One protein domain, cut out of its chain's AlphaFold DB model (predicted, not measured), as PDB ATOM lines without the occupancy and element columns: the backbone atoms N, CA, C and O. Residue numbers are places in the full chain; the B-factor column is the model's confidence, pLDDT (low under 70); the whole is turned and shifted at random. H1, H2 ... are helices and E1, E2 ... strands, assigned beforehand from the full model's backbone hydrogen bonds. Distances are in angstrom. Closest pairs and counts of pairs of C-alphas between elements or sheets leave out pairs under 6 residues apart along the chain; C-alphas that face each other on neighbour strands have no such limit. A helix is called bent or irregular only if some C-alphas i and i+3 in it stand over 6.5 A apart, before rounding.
ATOM      1  N   LEU A  28     135.785 150.667 131.668       91.19
ATOM      2  CA  LEU A  28     136.961 151.102 132.425       91.19
ATOM      3  C   LEU A  28     137.141 152.623 132.359       91.19
ATOM      4  O   LEU A  28     137.398 153.244 133.381       91.19
ATOM      5  N   GLU A  29     136.960 153.232 131.190       90.25
ATOM      6  CA  GLU A  29     137.079 154.680 131.005       90.25
ATOM      7  C   GLU A  29     136.111 155.449 131.895       90.25
ATOM      8  O   GLU A  29     136.501 156.416 132.538       90.25
ATOM      9  N   GLU A  30     134.871 154.979 131.986       88.62
ATOM     10  CA  GLU A  30     133.836 155.613 132.795       88.62
ATOM     11  C   GLU A  30     134.132 155.464 134.291       88.62
ATOM     12  O   GLU A  30     133.889 156.383 135.072       88.62
ATOM     13  N   ILE A  31     134.676 154.314 134.703       89.75
ATOM     14  CA  ILE A  31     135.141 154.098 136.078       89.75
ATOM     15  C   ILE A  31     136.288 155.066 136.385       89.75
ATOM     16  O   ILE A  31     136.279 155.737 137.417       89.75
ATOM     17  N   LEU A  32     137.257 155.183 135.476       89.00
ATOM     18  CA  LEU A  32     138.395 156.081 135.639       89.00
ATOM     19  C   LEU A  32     137.991 157.560 135.570       89.00
ATOM     20  O   LEU A  32     138.649 158.367 136.211       89.00
ATOM     21  N   ASP A  33     136.910 157.928 134.881       86.12
ATOM     22  CA  ASP A  33     136.363 159.293 134.898       86.12
ATOM     23  C   ASP A  33     135.800 159.686 136.270       86.12
ATOM     24  O   ASP A  33     135.832 160.860 136.637       86.12
ATOM     25  N   VAL A  34     135.299 158.722 137.049       83.50
ATOM     26  CA  VAL A  34     134.859 158.954 138.436       83.50
ATOM     27  C   VAL A  34     136.062 159.109 139.367       83.50
ATOM     28  O   VAL A  34     136.046 159.938 140.283       83.50
ATOM     29  N   VAL A  35     137.109 158.317 139.128       80.12
ATOM     30  CA  VAL A  35     138.325 158.299 139.948       80.12
ATOM     31  C   VAL A  35     139.219 159.505 139.653       80.12
ATOM     32  O   VAL A  35     139.607 160.199 140.577       80.12
ATOM     33  N   PHE A  36     139.505 159.811 138.387       79.75
ATOM     34  CA  PHE A  36     140.476 160.821 137.945       79.75
ATOM     35  C   PHE A  36     139.799 162.061 137.342       79.75
ATOM     36  O   PHE A  36     139.983 162.397 136.174       79.75
ATOM     37  N   THR A  37     139.042 162.799 138.147       70.06
ATOM     38  CA  THR A  37     138.147 163.871 137.665       70.06
ATOM     39  C   THR A  37     138.821 165.106 137.063       70.06
ATOM     40  O   THR A  37     138.166 165.859 136.343       70.06
ATOM     41  N   ARG A  38     140.110 165.348 137.336       68.44
ATOM     42  CA  ARG A  38     140.874 166.484 136.770       68.44
ATOM     43  C   ARG A  38     142.216 166.122 136.149       68.44
ATOM     44  O   ARG A  38     142.885 166.990 135.596       68.44
ATOM     45  N   ALA A  39     142.632 164.868 136.253       80.56
ATOM     46  CA  ALA A  39     143.978 164.457 135.894       80.56
ATOM     47  C   ALA A  39     143.942 163.625 134.610       80.56
ATOM     48  O   ALA A  39     144.160 162.419 134.640       80.56
ATOM     49  N   GLU A  40     143.665 164.269 133.471       86.69
ATOM     50  CA  GLU A  40     143.501 163.581 132.178       86.69
ATOM     51  C   GLU A  40     144.743 162.767 131.785       86.69
ATOM     52  O   GLU A  40     144.656 161.698 131.185       86.69
ATOM     53  N   GLU A  41     145.931 163.251 132.144       89.00
ATOM     54  CA  GLU A  41     147.171 162.508 131.926       89.00
ATOM     55  C   GLU A  41     147.279 161.274 132.832       89.00
ATOM     56  O   GLU A  41     147.696 160.214 132.369       89.00
ATOM     57  N   TYR A  42     146.830 161.373 134.086       90.56
ATOM     58  CA  TYR A  42     146.846 160.264 135.042       90.56
ATOM     59  C   TYR A  42     145.795 159.232 134.646       90.56
ATOM     60  O   TYR A  42     146.090 158.046 134.651       90.56
ATOM     61  N   LYS A  43     144.617 159.677 134.195       91.69
ATOM     62  CA  LYS A  43     143.551 158.831 133.654       91.69
ATOM     63  C   LYS A  43     144.024 158.023 132.449       91.69
ATOM     64  O   LYS A  43     143.884 156.804 132.431       91.69
ATOM     65  N   ARG A  44     144.620 158.693 131.455       93.50
ATOM     66  CA  ARG A  44     145.178 158.028 130.264       93.50
ATOM     67  C   ARG A  44     146.268 157.029 130.639       93.50
ATOM     68  O   ARG A  44     146.278 155.919 130.121       93.50
ATOM     69  N   THR A  45     147.140 157.407 131.569       94.75
ATOM     70  CA  THR A  45     148.215 156.546 132.075       94.75
ATOM     71  C   THR A  45     147.655 155.327 132.815       94.75
ATOM     72  O   THR A  45     148.036 154.202 132.513       94.75
ATOM     73  N   ALA A  46     146.693 155.526 133.718       95.81
ATOM     74  CA  ALA A  46     146.019 154.471 134.467       95.81
ATOM     75  C   ALA A  46     145.333 153.469 133.536       95.81
ATOM     76  O   ALA A  46     145.506 152.260 133.685       95.81
ATOM     77  N   ARG A  47     144.607 153.980 132.537       96.81
ATOM     78  CA  ARG A  47     143.980 153.164 131.500       96.81
ATOM     79  C   ARG A  47     145.014 152.329 130.748       96.81
ATOM     80  O   ARG A  47     144.856 151.116 130.672       96.81
ATOM     81  N   ALA A  48     146.071 152.967 130.240       97.25
ATOM     82  CA  ALA A  48     147.115 152.295 129.470       97.25
ATOM     83  C   ALA A  48     147.786 151.164 130.264       97.25
ATOM     84  O   ALA A  48     148.068 150.107 129.703       97.25
ATOM     85  N   ILE A  49     147.999 151.367 131.568       97.81
ATOM     86  CA  ILE A  49     148.548 150.352 132.471       97.81
ATOM     87  C   ILE A  49     147.558 149.197 132.655       97.81
ATOM     88  O   ILE A  49     147.923 148.048 132.431       97.81
ATOM     89  N   LEU A  50     146.310 149.477 133.042       97.81
ATOM     90  CA  LEU A  50     145.321 148.435 133.349       97.81
ATOM     91  C   LEU A  50     144.955 147.592 132.119       97.81
ATOM     92  O   LEU A  50     144.898 146.366 132.211       97.81
ATOM     93  N   GLU A  51     144.739 148.231 130.968       97.69
ATOM     94  CA  GLU A  51     144.535 147.521 129.699       97.69
ATOM     95  C   GLU A  51     145.800 146.751 129.305       97.69
ATOM     96  O   GLU A  51     145.713 145.589 128.929       97.69
ATOM     97  N   GLY A  52     146.982 147.344 129.486       97.75
ATOM     98  CA  GLY A  52     148.264 146.703 129.201       97.75
ATOM     99  C   GLY A  52     148.514 145.414 129.979       97.75
ATOM    100  O   GLY A  52     148.857 144.399 129.378       97.75
ATOM    101  N   ILE A  53     148.291 145.424 131.298       97.75
ATOM    102  CA  ILE A  53     148.406 144.222 132.141       97.75
ATOM    103  C   ILE A  53     147.443 143.142 131.641       97.75
ATOM    104  O   ILE A  53     147.828 141.981 131.499       97.75
ATOM    105  N   LYS A  54     146.192 143.524 131.361       97.25
ATOM    106  CA  LYS A  54     145.165 142.597 130.880       97.25
ATOM    107  C   LYS A  54     145.555 141.983 129.533       97.25
ATOM    108  O   LYS A  54     145.438 140.771 129.373       97.25
ATOM    109  N   ASP A  55     146.031 142.794 128.594       97.62
ATOM    110  CA  ASP A  55     146.431 142.347 127.260       97.62
ATOM    111  C   ASP A  55     147.619 141.380 127.320       97.62
ATOM    112  O   ASP A  55     147.566 140.308 126.713       97.62
ATOM    113  N   ILE A  56     148.666 141.716 128.082       97.88
ATOM    114  CA  ILE A  56     149.857 140.866 128.244       97.88
ATOM    115  C   ILE A  56     149.472 139.537 128.899       97.88
ATOM    116  O   ILE A  56     149.807 138.471 128.381       97.88
ATOM    117  N   ALA A  57     148.714 139.577 129.998       97.06
ATOM    118  CA  ALA A  57     148.307 138.370 130.704       97.06
ATOM    119  C   ALA A  57     147.445 137.442 129.832       97.06
ATOM    120  O   ALA A  57     147.651 136.227 129.847       97.06
ATOM    121  N   ASN A  58     146.526 138.005 129.040       96.88
ATOM    122  CA  ASN A  58     145.714 137.239 128.093       96.88
ATOM    123  C   ASN A  58     146.560 136.647 126.960       96.88
ATOM    124  O   ASN A  58     146.388 135.482 126.621       96.88
ATOM    125  N   THR A  59     147.496 137.422 126.404       97.00
ATOM    126  CA  THR A  59     148.393 136.965 125.328       97.00
ATOM    127  C   THR A  59     149.245 135.780 125.782       97.00
ATOM    128  O   THR A  59     149.463 134.835 125.030       97.00
ATOM    129  N   LEU A  60     149.675 135.793 127.044       95.62
ATOM    130  CA  LEU A  60     150.445 134.715 127.664       95.62
ATOM    131  C   LEU A  60     149.566 133.606 128.273       95.62
ATOM    132  O   LEU A  60     150.080 132.745 128.985       95.62
ATOM    133  N   ASN A  61     148.250 133.615 128.012       95.38
ATOM    134  CA  ASN A  61     147.270 132.643 128.514       95.38
ATOM    135  C   ASN A  61     147.341 132.413 130.036       95.38
ATOM    136  O   ASN A  61     147.165 131.297 130.539       95.38
ATOM    137  N   ARG A  62     147.604 133.475 130.803       94.00
ATOM    138  CA  ARG A  62     147.660 133.398 132.264       94.00
ATOM    139  C   ARG A  62     146.248 133.279 132.833       94.00
ATOM    140  O   ARG A  62     145.352 134.040 132.485       94.00
ATOM    141  N   ARG A  63     146.062 132.356 133.785       89.81
ATOM    142  CA  ARG A  63     144.783 132.192 134.510       89.81
ATOM    143  C   ARG A  63     144.400 133.430 135.328       89.81
ATOM    144  O   ARG A  63     143.219 133.703 135.514       89.81
ATOM    145  N   THR A  64     145.401 134.159 135.811       92.19
ATOM    146  CA  THR A  64     145.241 135.392 136.586       92.19
ATOM    147  C   THR A  64     145.859 136.544 135.803       92.19
ATOM    148  O   THR A  64     146.907 136.373 135.183       92.19
ATOM    149  N   LEU A  65     145.232 137.720 135.851       96.25
ATOM    150  CA  LEU A  65     145.696 138.916 135.150       96.25
ATOM    151  C   LEU A  65     146.875 139.554 135.892       96.25
ATOM    152  O   LEU A  65     146.686 140.504 136.652       96.25
ATOM    153  N   TRP A  66     148.071 139.000 135.705       97.31
ATOM    154  CA  TRP A  66     149.301 139.508 136.304       97.31
ATOM    155  C   TRP A  66     150.417 139.685 135.279       97.31
ATOM    156  O   TRP A  66     150.431 138.986 134.263       97.31
ATOM    157  N   ILE A  67     151.346 140.593 135.581       97.94
ATOM    158  CA  ILE A  67     152.621 140.775 134.875       97.94
ATOM    159  C   ILE A  67     153.779 140.958 135.860       97.94
ATOM    160  O   ILE A  67     153.543 141.367 136.998       97.94
ATOM    161  N   ASP A  68     155.003 140.641 135.442       97.44
ATOM    162  CA  ASP A  68     156.212 140.878 136.241       97.44
ATOM    163  C   ASP A  68     156.798 142.296 136.066       97.44
ATOM    164  O   ASP A  68     156.329 143.097 135.249       97.44
ATOM    165  N   ASP A  69     157.831 142.623 136.843       95.25
ATOM    166  CA  ASP A  69     158.528 143.917 136.807       95.25
ATOM    167  C   ASP A  69     159.153 144.256 135.442       95.25
ATOM    168  O   ASP A  69     159.198 145.429 135.037       95.25
ATOM    169  N   SER A  70     159.630 143.243 134.713       96.19
ATOM    170  CA  SER A  70     160.234 143.422 133.390       96.19
ATOM    171  C   SER A  70     159.157 143.723 132.354       96.19
ATOM    172  O   SER A  70     159.283 144.670 131.575       96.19
ATOM    173  N   GLU A  71     158.058 142.974 132.387       97.88
ATOM    174  CA  GLU A  71     156.868 143.201 131.572       97.88
ATOM    175  C   GLU A  71     156.238 144.564 131.861       97.88
ATOM    176  O   GLU A  71     155.898 145.280 130.922       97.88
ATOM    177  N   MET A  72     156.152 144.977 133.129       97.38
ATOM    178  CA  MET A  72     155.680 146.312 133.510       97.38
ATOM    179  C   MET A  72     156.597 147.405 132.953       97.38
ATOM    180  O   MET A  72     156.132 148.392 132.378       97.38
ATOM    181  N   SER A  73     157.913 147.233 133.073       95.69
ATOM    182  CA  SER A  73     158.883 148.189 132.534       95.69
ATOM    183  C   SER A  73     158.782 148.315 131.010       95.69
ATOM    184  O   SER A  73     158.807 149.433 130.483       95.69
ATOM    185  N   ASN A  74     158.613 147.193 130.303       97.44
ATOM    186  CA  ASN A  74     158.406 147.160 128.854       97.44
ATOM    187  C   ASN A  74     157.073 147.807 128.463       97.44
ATOM    188  O   ASN A  74     157.053 148.685 127.600       97.44
ATOM    189  N   LEU A  75     155.990 147.468 129.167       97.44
ATOM    190  CA  LEU A  75     154.666 148.056 128.989       97.44
ATOM    191  C   LEU A  75     154.712 149.587 129.091       97.44
ATOM    192  O   LEU A  75     154.186 150.287 128.224       97.44
ATOM    193  N   ILE A  76     155.367 150.117 130.129       96.50
ATOM    194  CA  ILE A  76     155.510 151.564 130.326       96.50
ATOM    195  C   ILE A  76     156.296 152.186 129.170       96.50
ATOM    196  O   ILE A  76     155.898 153.223 128.633       96.50
ATOM    197  N   ARG A  77     157.405 151.562 128.765       95.88
ATOM    198  CA  ARG A  77     158.233 152.060 127.663       95.88
ATOM    199  C   ARG A  77     157.454 152.112 126.347       95.88
ATOM    200  O   ARG A  77     157.569 153.109 125.642       95.88
ATOM    201  N   GLU A  78     156.682 151.076 126.040       96.00
ATOM    202  CA  GLU A  78     156.009 150.900 124.750       96.00
ATOM    203  C   GLU A  78     154.701 151.686 124.644       96.00
ATOM    204  O   GLU A  78     154.471 152.352 123.637       96.00
ATOM    205  N   ARG A  79     153.849 151.653 125.677       95.00
ATOM    206  CA  ARG A  79     152.512 152.273 125.614       95.00
ATOM    207  C   ARG A  79     152.456 153.707 126.124       95.00
ATOM    208  O   ARG A  79     151.562 154.454 125.738       95.00
ATOM    209  N   ILE A  80     153.368 154.092 127.013       94.19
ATOM    210  CA  ILE A  80     153.338 155.405 127.684       94.19
ATOM    211  C   ILE A  80     154.528 156.264 127.240       94.19
ATOM    212  O   ILE A  80     154.404 157.482 127.091       94.19
ATOM    213  N   GLY A  81     155.670 155.626 126.984       92.75
ATOM    214  CA  GLY A  81     156.889 156.260 126.509       92.75
ATOM    215  C   GLY A  81     157.878 156.567 127.631       92.75
ATOM    216  O   GLY A  81     157.518 156.964 128.741       92.75
ATOM    217  N   TRP A  82     159.168 156.449 127.312       89.31
ATOM    218  CA  TRP A  82     160.273 156.596 128.270       89.31
ATOM    219  C   TRP A  82     160.234 157.907 129.074       89.31
ATOM    220  O   TRP A  82     160.391 157.895 130.294       89.31
ATOM    221  N   LYS A  83     159.947 159.039 128.414       93.12
ATOM    222  CA  LYS A  83     159.883 160.368 129.054       93.12
ATOM    223  C   LYS A  83     158.799 160.475 130.135       93.12
ATOM    224  O   LYS A  83     158.870 161.355 130.984       93.12
ATOM    225  N   ARG A  84     157.801 159.584 130.113       92.38
ATOM    226  CA  ARG A  84     156.660 159.558 131.037       92.38
ATOM    227  C   ARG A  84     156.737 158.423 132.055       92.38
ATOM    228  O   ARG A  84     155.789 158.208 132.804       92.38
ATOM    229  N   ARG A  85     157.879 157.733 132.148       94.19
ATOM    230  CA  ARG A  85     158.105 156.658 133.121       94.19
ATOM    231  C   ARG A  85     157.793 157.098 134.555       94.19
ATOM    232  O   ARG A  85     157.072 156.402 135.256       94.19
ATOM    233  N   SER A  86     158.287 158.266 134.972       93.00
ATOM    234  CA  SER A  86     158.039 158.803 136.322       93.00
ATOM    235  C   SER A  86     156.543 158.996 136.605       93.00
ATOM    236  O   SER A  86     156.057 158.604 137.661       93.00
ATOM    237  N   LEU A  87     155.787 159.506 135.625       92.19
ATOM    238  CA  LEU A  87     154.334 159.632 135.730       92.19
ATOM    239  C   LEU A  87     153.651 158.263 135.864       92.19
ATOM    240  O   LEU A  87     152.763 158.114 136.695       92.19
ATOM    241  N   ALA A  88     154.067 157.266 135.080       94.62
ATOM    242  CA  ALA A  88     153.504 155.919 135.152       94.62
ATOM    243  C   ALA A  88     153.690 155.291 136.539       94.62
ATOM    244  O   ALA A  88     152.723 154.812 137.132       94.62
ATOM    245  N   TYR A  89     154.905 155.365 137.088       92.94
ATOM    246  CA  TYR A  89     155.175 154.868 138.436       92.94
ATOM    247  C   TYR A  89     154.434 155.665 139.510       92.94
ATOM    248  O   TYR A  89     153.922 155.057 140.442       92.94
ATOM    249  N   ARG A  90     154.272 156.984 139.342       90.88
ATOM    250  CA  ARG A  90     153.435 157.799 140.234       90.88
ATOM    251  C   ARG A  90     151.976 157.344 140.224       90.88
ATOM    252  O   ARG A  90     151.376 157.165 141.276       90.88
ATOM    253  N   VAL A  91     151.406 157.116 139.041       92.62
ATOM    254  CA  VAL A  91     150.027 156.627 138.892       92.62
ATOM    255  C   VAL A  91     149.857 155.246 139.533       92.62
ATOM    256  O   VAL A  91     148.846 155.001 140.190       92.62
ATOM    257  N   LEU A  92     150.850 154.362 139.405       93.62
ATOM    258  CA  LEU A  92     150.864 153.076 140.103       93.62
ATOM    259  C   LEU A  92     150.863 153.253 141.623       93.62
ATOM    260  O   LEU A  92     149.963 152.746 142.294       93.62
ATOM    261  N   SER A  93     151.853 153.972 142.155       92.25
ATOM    262  CA  SER A  93     152.125 154.042 143.592       92.25
ATOM    263  C   SER A  93     151.132 154.898 144.368       92.25
ATOM    264  O   SER A  93     150.884 154.614 145.532       92.25
ATOM    265  N   GLU A  94     150.577 155.944 143.757       89.12
ATOM    266  CA  GLU A  94     149.673 156.882 144.436       89.12
ATOM    267  C   GLU A  94     148.191 156.567 144.191       89.12
ATOM    268  O   GLU A  94     147.344 156.984 144.979       89.12
ATOM    269  N   PHE A  95     147.857 155.820 143.130       89.62
ATOM    270  CA  PHE A  95     146.461 155.584 142.743       89.62
ATOM    271  C   PHE A  95     146.139 154.106 142.541       89.62
ATOM    272  O   PHE A  95     145.345 153.556 143.299       89.62
ATOM    273  N   LEU A  96     146.731 153.438 141.546       93.44
ATOM    274  CA  LEU A  96     146.278 152.093 141.164       93.44
ATOM    275  C   LEU A  96     146.486 151.055 142.270       93.44
ATOM    276  O   LEU A  96     145.592 150.238 142.501       93.44
ATOM    277  N   ILE A  97     147.629 151.105 142.961       93.75
ATOM    278  CA  ILE A  97     147.923 150.204 144.078       93.75
ATOM    279  C   ILE A  97     147.122 150.606 145.327       93.75
ATOM    280  O   ILE A  97     146.340 149.780 145.802       93.75
ATOM    281  N   PRO A  98     147.187 151.857 145.835       90.75
ATOM    282  CA  PRO A  98     146.458 152.227 147.052       90.75
ATOM    283  C   PRO A  98     144.937 152.089 146.946       90.75
ATOM    284  O   PRO A  98     144.276 151.753 147.927       90.75
ATOM    285  N   MET A  99     144.362 152.327 145.764       90.81
ATOM    286  CA  MET A  99     142.920 152.160 145.545       90.81
ATOM    287  C   MET A  99     142.520 150.694 145.337       90.81
ATOM    288  O   MET A  99     141.331 150.380 145.342       90.81
ATOM    289  N   GLY A 100     143.481 149.781 145.170       94.00
ATOM    290  CA  GLY A 100     143.221 148.354 145.011       94.00
ATOM    291  C   GLY A 100     142.745 147.951 143.615       94.00
ATOM    292  O   GLY A 100     142.041 146.947 143.485       94.00
ATOM    293  N   PHE A 101     143.101 148.721 142.580       95.81
ATOM    294  CA  PHE A 101     142.991 148.271 141.186       95.81
ATOM    295  C   PHE A 101     144.077 147.245 140.857       95.81
ATOM    296  O   PHE A 101     143.825 146.296 140.115       95.81
ATOM    297  N   ILE A 102     145.271 147.432 141.424       97.25
ATOM    298  CA  ILE A 102     146.417 146.537 141.279       97.25
ATOM    299  C   ILE A 102     146.887 146.103 142.668       97.25
ATOM    300  O   ILE A 102     147.018 146.926 143.567       97.25
ATOM    301  N   ASP A 103     147.145 144.812 142.828       96.50
ATOM    302  CA  ASP A 103     147.904 144.246 143.941       96.50
ATOM    303  C   ASP A 103     149.358 144.077 143.482       96.50
ATOM    304  O   ASP A 103     149.609 143.418 142.471       96.50
ATOM    305  N   TYR A 104     150.298 144.723 144.172       95.25
ATOM    306  CA  TYR A 104     151.727 144.595 143.884       95.25
ATOM    307  C   TYR A 104     152.383 143.753 144.971       95.25
ATOM    308  O   TYR A 104     152.293 144.097 146.149       95.25
ATOM    309  N   ARG A 105     153.054 142.675 144.559       92.94
ATOM    310  CA  ARG A 105     153.768 141.737 145.431       92.94
ATOM    311  C   ARG A 105     155.269 141.908 145.227       92.94
ATOM    312  O   ARG A 105     155.790 141.382 144.243       92.94
ATOM    313  N   PRO A 106     155.964 142.674 146.089       87.38
ATOM    314  CA  PRO A 106     157.372 143.015 145.883       87.38
ATOM    315  C   PRO A 106     158.306 141.805 145.961       87.38
ATOM    316  O   PRO A 106     159.329 141.768 145.293       87.38
ATOM    317  N   ASP A 107     157.946 140.823 146.780       90.88
ATOM    318  CA  ASP A 107     158.635 139.548 146.965       90.88
ATOM    319  C   ASP A 107     158.566 138.651 145.722       90.88
ATOM    320  O   ASP A 107     159.503 137.907 145.439       90.88
ATOM    321  N   GLU A 108     157.479 138.754 144.954       90.62
ATOM    322  CA  GLU A 108     157.307 138.034 143.689       90.62
ATOM    323  C   GLU A 108     157.676 138.883 142.455       90.62
ATOM    324  O   GLU A 108     157.768 138.336 141.356       90.62
ATOM    325  N   GLY A 109     157.839 140.203 142.610       92.62
ATOM    326  CA  GLY A 109     158.001 141.156 141.504       92.62
ATOM    327  C   GLY A 109     156.802 141.160 140.553       92.62
ATOM    328  O   GLY A 109     156.978 141.100 139.336       92.62
ATOM    329  N   ARG A 110     155.570 141.115 141.093       95.69
ATOM    330  CA  ARG A 110     154.332 140.944 140.304       95.69
ATOM    331  C   ARG A 110     153.293 142.025 140.547       95.69
ATOM    332  O   ARG A 110     152.952 142.332 141.686       95.69
ATOM    333  N   TYR A 111     152.691 142.490 139.457       97.69
ATOM    334  CA  TYR A 111     151.526 143.371 139.429       97.69
ATOM    335  C   TYR A 111     150.296 142.588 138.979       97.69
ATOM    336  O   TYR A 111     150.273 142.056 137.872       97.69
ATOM    337  N   ILE A 112     149.256 142.537 139.809       97.81
ATOM    338  CA  ILE A 112     148.058 141.720 139.590       97.81
ATOM    339  C   ILE A 112     146.825 142.621 139.555       97.81
ATOM    340  O   ILE A 112     146.594 143.373 140.498       97.81
ATOM    341  N   ILE A 113     145.980 142.534 138.523       96.81
ATOM    342  CA  ILE A 113     144.674 143.213 138.549       96.81
ATOM    343  C   ILE A 113     143.828 142.608 139.672       96.81
ATOM    344  O   ILE A 113     143.546 141.408 139.691       96.81
ATOM    345  N   SER A 114     143.410 143.461 140.601       95.25
ATOM    346  CA  SER A 114     142.770 143.063 141.849       95.25
ATOM    347  C   SER A 114     141.283 143.410 141.877       95.25
ATOM    348  O   SER A 114     140.807 144.333 141.219       95.25
ATOM    349  N   ARG A 115     140.532 142.669 142.698       94.38
ATOM    350  CA  ARG A 115     139.128 142.971 143.039       94.38
ATOM    351  C   ARG A 115     138.998 143.815 144.312       94.38
ATOM    352  O   ARG A 115     137.882 144.062 144.769       94.38
ATOM    353  N   ALA A 116     140.109 144.247 144.910       94.38
ATOM    354  CA  ALA A 116     140.107 144.987 146.169       94.38
ATOM    355  C   ALA A 116     139.303 146.294 146.079       94.38
ATOM    356  O   ALA A 116     138.496 146.555 146.974       94.38
ATOM    357  N   PHE A 117     139.434 147.042 144.977       91.69
ATOM    358  CA  PHE A 117     138.637 148.246 144.722       91.69
ATOM    359  C   PHE A 117     137.126 147.957 144.733       91.69
ATOM    360  O   PHE A 117     136.372 148.577 145.484       91.69
ATOM    361  N   GLN A 118     136.678 146.955 143.966       92.94
ATOM    362  CA  GLN A 118     135.270 146.538 143.922       92.94
ATOM    363  C   GLN A 118     134.758 146.169 145.320       92.94
ATOM    364  O   GLN A 118     133.706 146.641 145.755       92.94
ATOM    365  N   ASN A 119     135.518 145.349 146.046       94.81
ATOM    366  CA  ASN A 119     135.146 144.902 147.386       94.81
ATOM    367  C   ASN A 119     135.057 146.076 148.373       94.81
ATOM    368  O   ASN A 119     134.164 146.102 149.221       94.81
ATOM    369  N   ALA A 120     135.951 147.062 148.263       91.62
ATOM    370  CA  ALA A 120     135.910 148.268 149.082       91.62
ATOM    371  C   ALA A 120     134.630 149.080 148.837       91.62
ATOM    372  O   ALA A 120     133.981 149.479 149.805       91.62
ATOM    373  N   LEU A 121     134.210 149.249 147.578       90.31
ATOM    374  CA  LEU A 121     132.961 149.943 147.239       90.31
ATOM    375  C   LEU A 121     131.720 149.224 147.790       90.31
ATOM    376  O   LEU A 121     130.839 149.868 148.358       90.31
ATOM    377  N   VAL A 122     131.666 147.889 147.692       93.25
ATOM    378  CA  VAL A 122     130.566 147.086 148.263       93.25
ATOM    379  C   VAL A 122     130.490 147.260 149.780       93.25
ATOM    380  O   VAL A 122     129.406 147.459 150.333       93.25
ATOM    381  N   ARG A 123     131.638 147.238 150.469       94.50
ATOM    382  CA  ARG A 123     131.697 147.460 151.922       94.50
ATOM    383  C   ARG A 123     131.285 148.880 152.301       94.50
ATOM    384  O   ARG A 123     130.551 149.043 153.274       94.50
ATOM    385  N   LEU A 124     131.715 149.888 151.541       92.75
ATOM    386  CA  LEU A 124     131.339 151.287 151.757       92.75
ATOM    387  C   LEU A 124     129.821 151.472 151.652       92.75
ATOM    388  O   LEU A 124     129.203 151.998 152.576       92.75
ATOM    389  N   GLY A 125     129.216 150.973 150.569       93.00
ATOM    390  CA  GLY A 125     127.768 151.032 150.365       93.00
ATOM    391  C   GLY A 125     126.997 150.304 151.470       93.00
ATOM    392  O   GLY A 125     126.042 150.846 152.024       93.00
ATOM    393  N   SER A 126     127.459 149.111 151.854       95.81
ATOM    394  CA  SER A 126     126.839 148.311 152.921       95.81
ATOM    395  C   SER A 126     126.913 148.995 154.291       95.81
ATOM    396  O   SER A 126     125.952 148.969 155.056       95.81
ATOM    397  N   SER A 127     128.045 149.621 154.622       95.50
ATOM    398  CA  SER A 127     128.218 150.354 155.882       95.50
ATOM    399  C   SER A 127     127.365 151.619 155.936       95.50
ATOM    400  O   SER A 127     126.690 151.839 156.938       95.50
ATOM    401  N   TYR A 128     127.310 152.393 154.851       95.06
ATOM    402  CA  TYR A 128     126.420 153.551 154.763       95.06
ATOM    403  C   TYR A 128     124.946 153.144 154.884       95.06
ATOM    404  O   TYR A 128     124.200 153.722 155.666       95.06
ATOM    405  N   GLY A 129     124.539 152.084 154.179       96.44
ATOM    406  CA  GLY A 129     123.172 151.570 154.239       96.44
ATOM    407  C   GLY A 129     122.756 151.042 155.617       96.44
ATOM    408  O   GLY A 129     121.563 151.036 155.911       96.44
ATOM    409  N   ARG A 130     123.707 150.602 156.456       97.06
ATOM    410  CA  ARG A 130     123.453 150.271 157.868       97.06
ATOM    411  C   ARG A 130     123.260 151.528 158.711       97.06
ATOM    412  O   ARG A 130     122.290 151.590 159.450       97.06
ATOM    413  N   TRP A 131     124.133 152.521 158.551       97.12
ATOM    414  CA  TRP A 131     124.055 153.789 159.283       97.12
ATOM    415  C   TRP A 131     122.778 154.588 158.981       97.12
ATOM    416  O   TRP A 131     122.208 155.190 159.873       97.12
ATOM    417  N   VAL A 132     122.270 154.564 157.746       95.94
ATOM    418  CA  VAL A 132     120.996 155.238 157.413       95.94
ATOM    419  C   VAL A 132     119.788 154.589 158.107       95.94
ATOM    420  O   VAL A 132     118.761 155.236 158.283       95.94
ATOM    421  N   ARG A 133     119.882 153.301 158.457       94.62
ATOM    422  CA  ARG A 133     118.795 152.549 159.102       94.62
ATOM    423  C   ARG A 133     118.846 152.582 160.629       94.62
ATOM    424  O   ARG A 133     117.869 152.160 161.239       94.62
ATOM    425  N   SER A 134     119.973 152.989 161.213       84.69
ATOM    426  CA  SER A 134     120.124 153.198 162.659       84.69
ATOM    427  C   SER A 134     119.598 154.564 163.058       84.69
ATOM    428  O   SER A 134     118.896 154.632 164.083       84.69
TER     429      SER A 134
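Overview. This is residues 28 to 134 of the 134 residues of an uncharacterized protein of Candidatus Verstraetearchaeota archaeon (UniProt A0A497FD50). A small three-stranded sheet is covered on one face by crossed helices H2, H3 and H4, making two layers, and the far part of H5, with the last residues, sticks out of this compact body as a long arm. H1 folds back beside the first part of H2, the longest helix. The printed part has 107 residues, with five named helices and three named strands in the order H1 H2 E1 H3 H4 E2 E3 H5; the sheet runs E1 E3 E2, antiparallel throughout, and the class is mostly helix. The whole is only just compact, close to loose, with a radius of gyration of the C-alphas of 15.3 A, and its outline is elongated, 52 by 33 by 23 A.

Along the chain. The sheet holds E1, residues 66 to 68, E3, residues 110 to 113, and E2, residues 102 to 105. H2, residues 40 to 59, is 27.9 A long from first to last C-alpha. H3 is residues 69 to 80, 15.6 A, and H4 is residues 82 to 96, 19.6 A. H4 is irregular: C-alphas 83 and 86 are 7.7 A apart. H1, residues 28 to 35, begins at C-alpha 28 (136.961, 151.102, 132.425). H5, residues 116 to 131, is 22.5 A long and ends at C-alpha 131 (124.055, 153.789, 159.283).

Arrangement. E3 is the inner strand, with N 67 and O 111 of E1 and E3 2.9 A apart and N 103 and O 112 of E2 and E3 2.8 A apart, both within hydrogen-bond range. E2 and E3 form a hairpin. E1, H3 H4 and E2 make a split strand-helix-strand unit, two strands running the same way with E3 between them, and its crossover is right-handed. H2 is on the sheet at a height of 10.5 A and runs across the strands, at 80 degrees to E2 on the local plane. H3, on the same face, stands up from the sheet at 67 degrees. H2 is the hub. It touches H3 at a steep tilt of 53 degrees, closest at the C-alphas of Gly 52 and Leu 75, 6.5 A. It touches H4 about perpendicular, at 88 degrees, closest at the C-alphas of Thr 45 and Ala 88, 6.2 A. H1 and H2 form a helical hairpin, closest at the C-alphas of Leu 32 and Lys 43, 6.2 A. H5 touches no helix. Every O i to N i+4 pair is within hydrogen-bond range in H1, H2, H3 and H5; in H4 it is 9 of 11.

Size, cuts and confidence. The C-alphas farthest apart are those of Trp 82 and Ser 134, 53.0 A. Residues 121 to 134, of which 121 to 131 belong to H5, stand free; the body without them spans 34 by 34 by 24 A. The printed part has no cut, and no link is long. The mean pLDDT of the printed part is 93.1, and residue 38 is under 70.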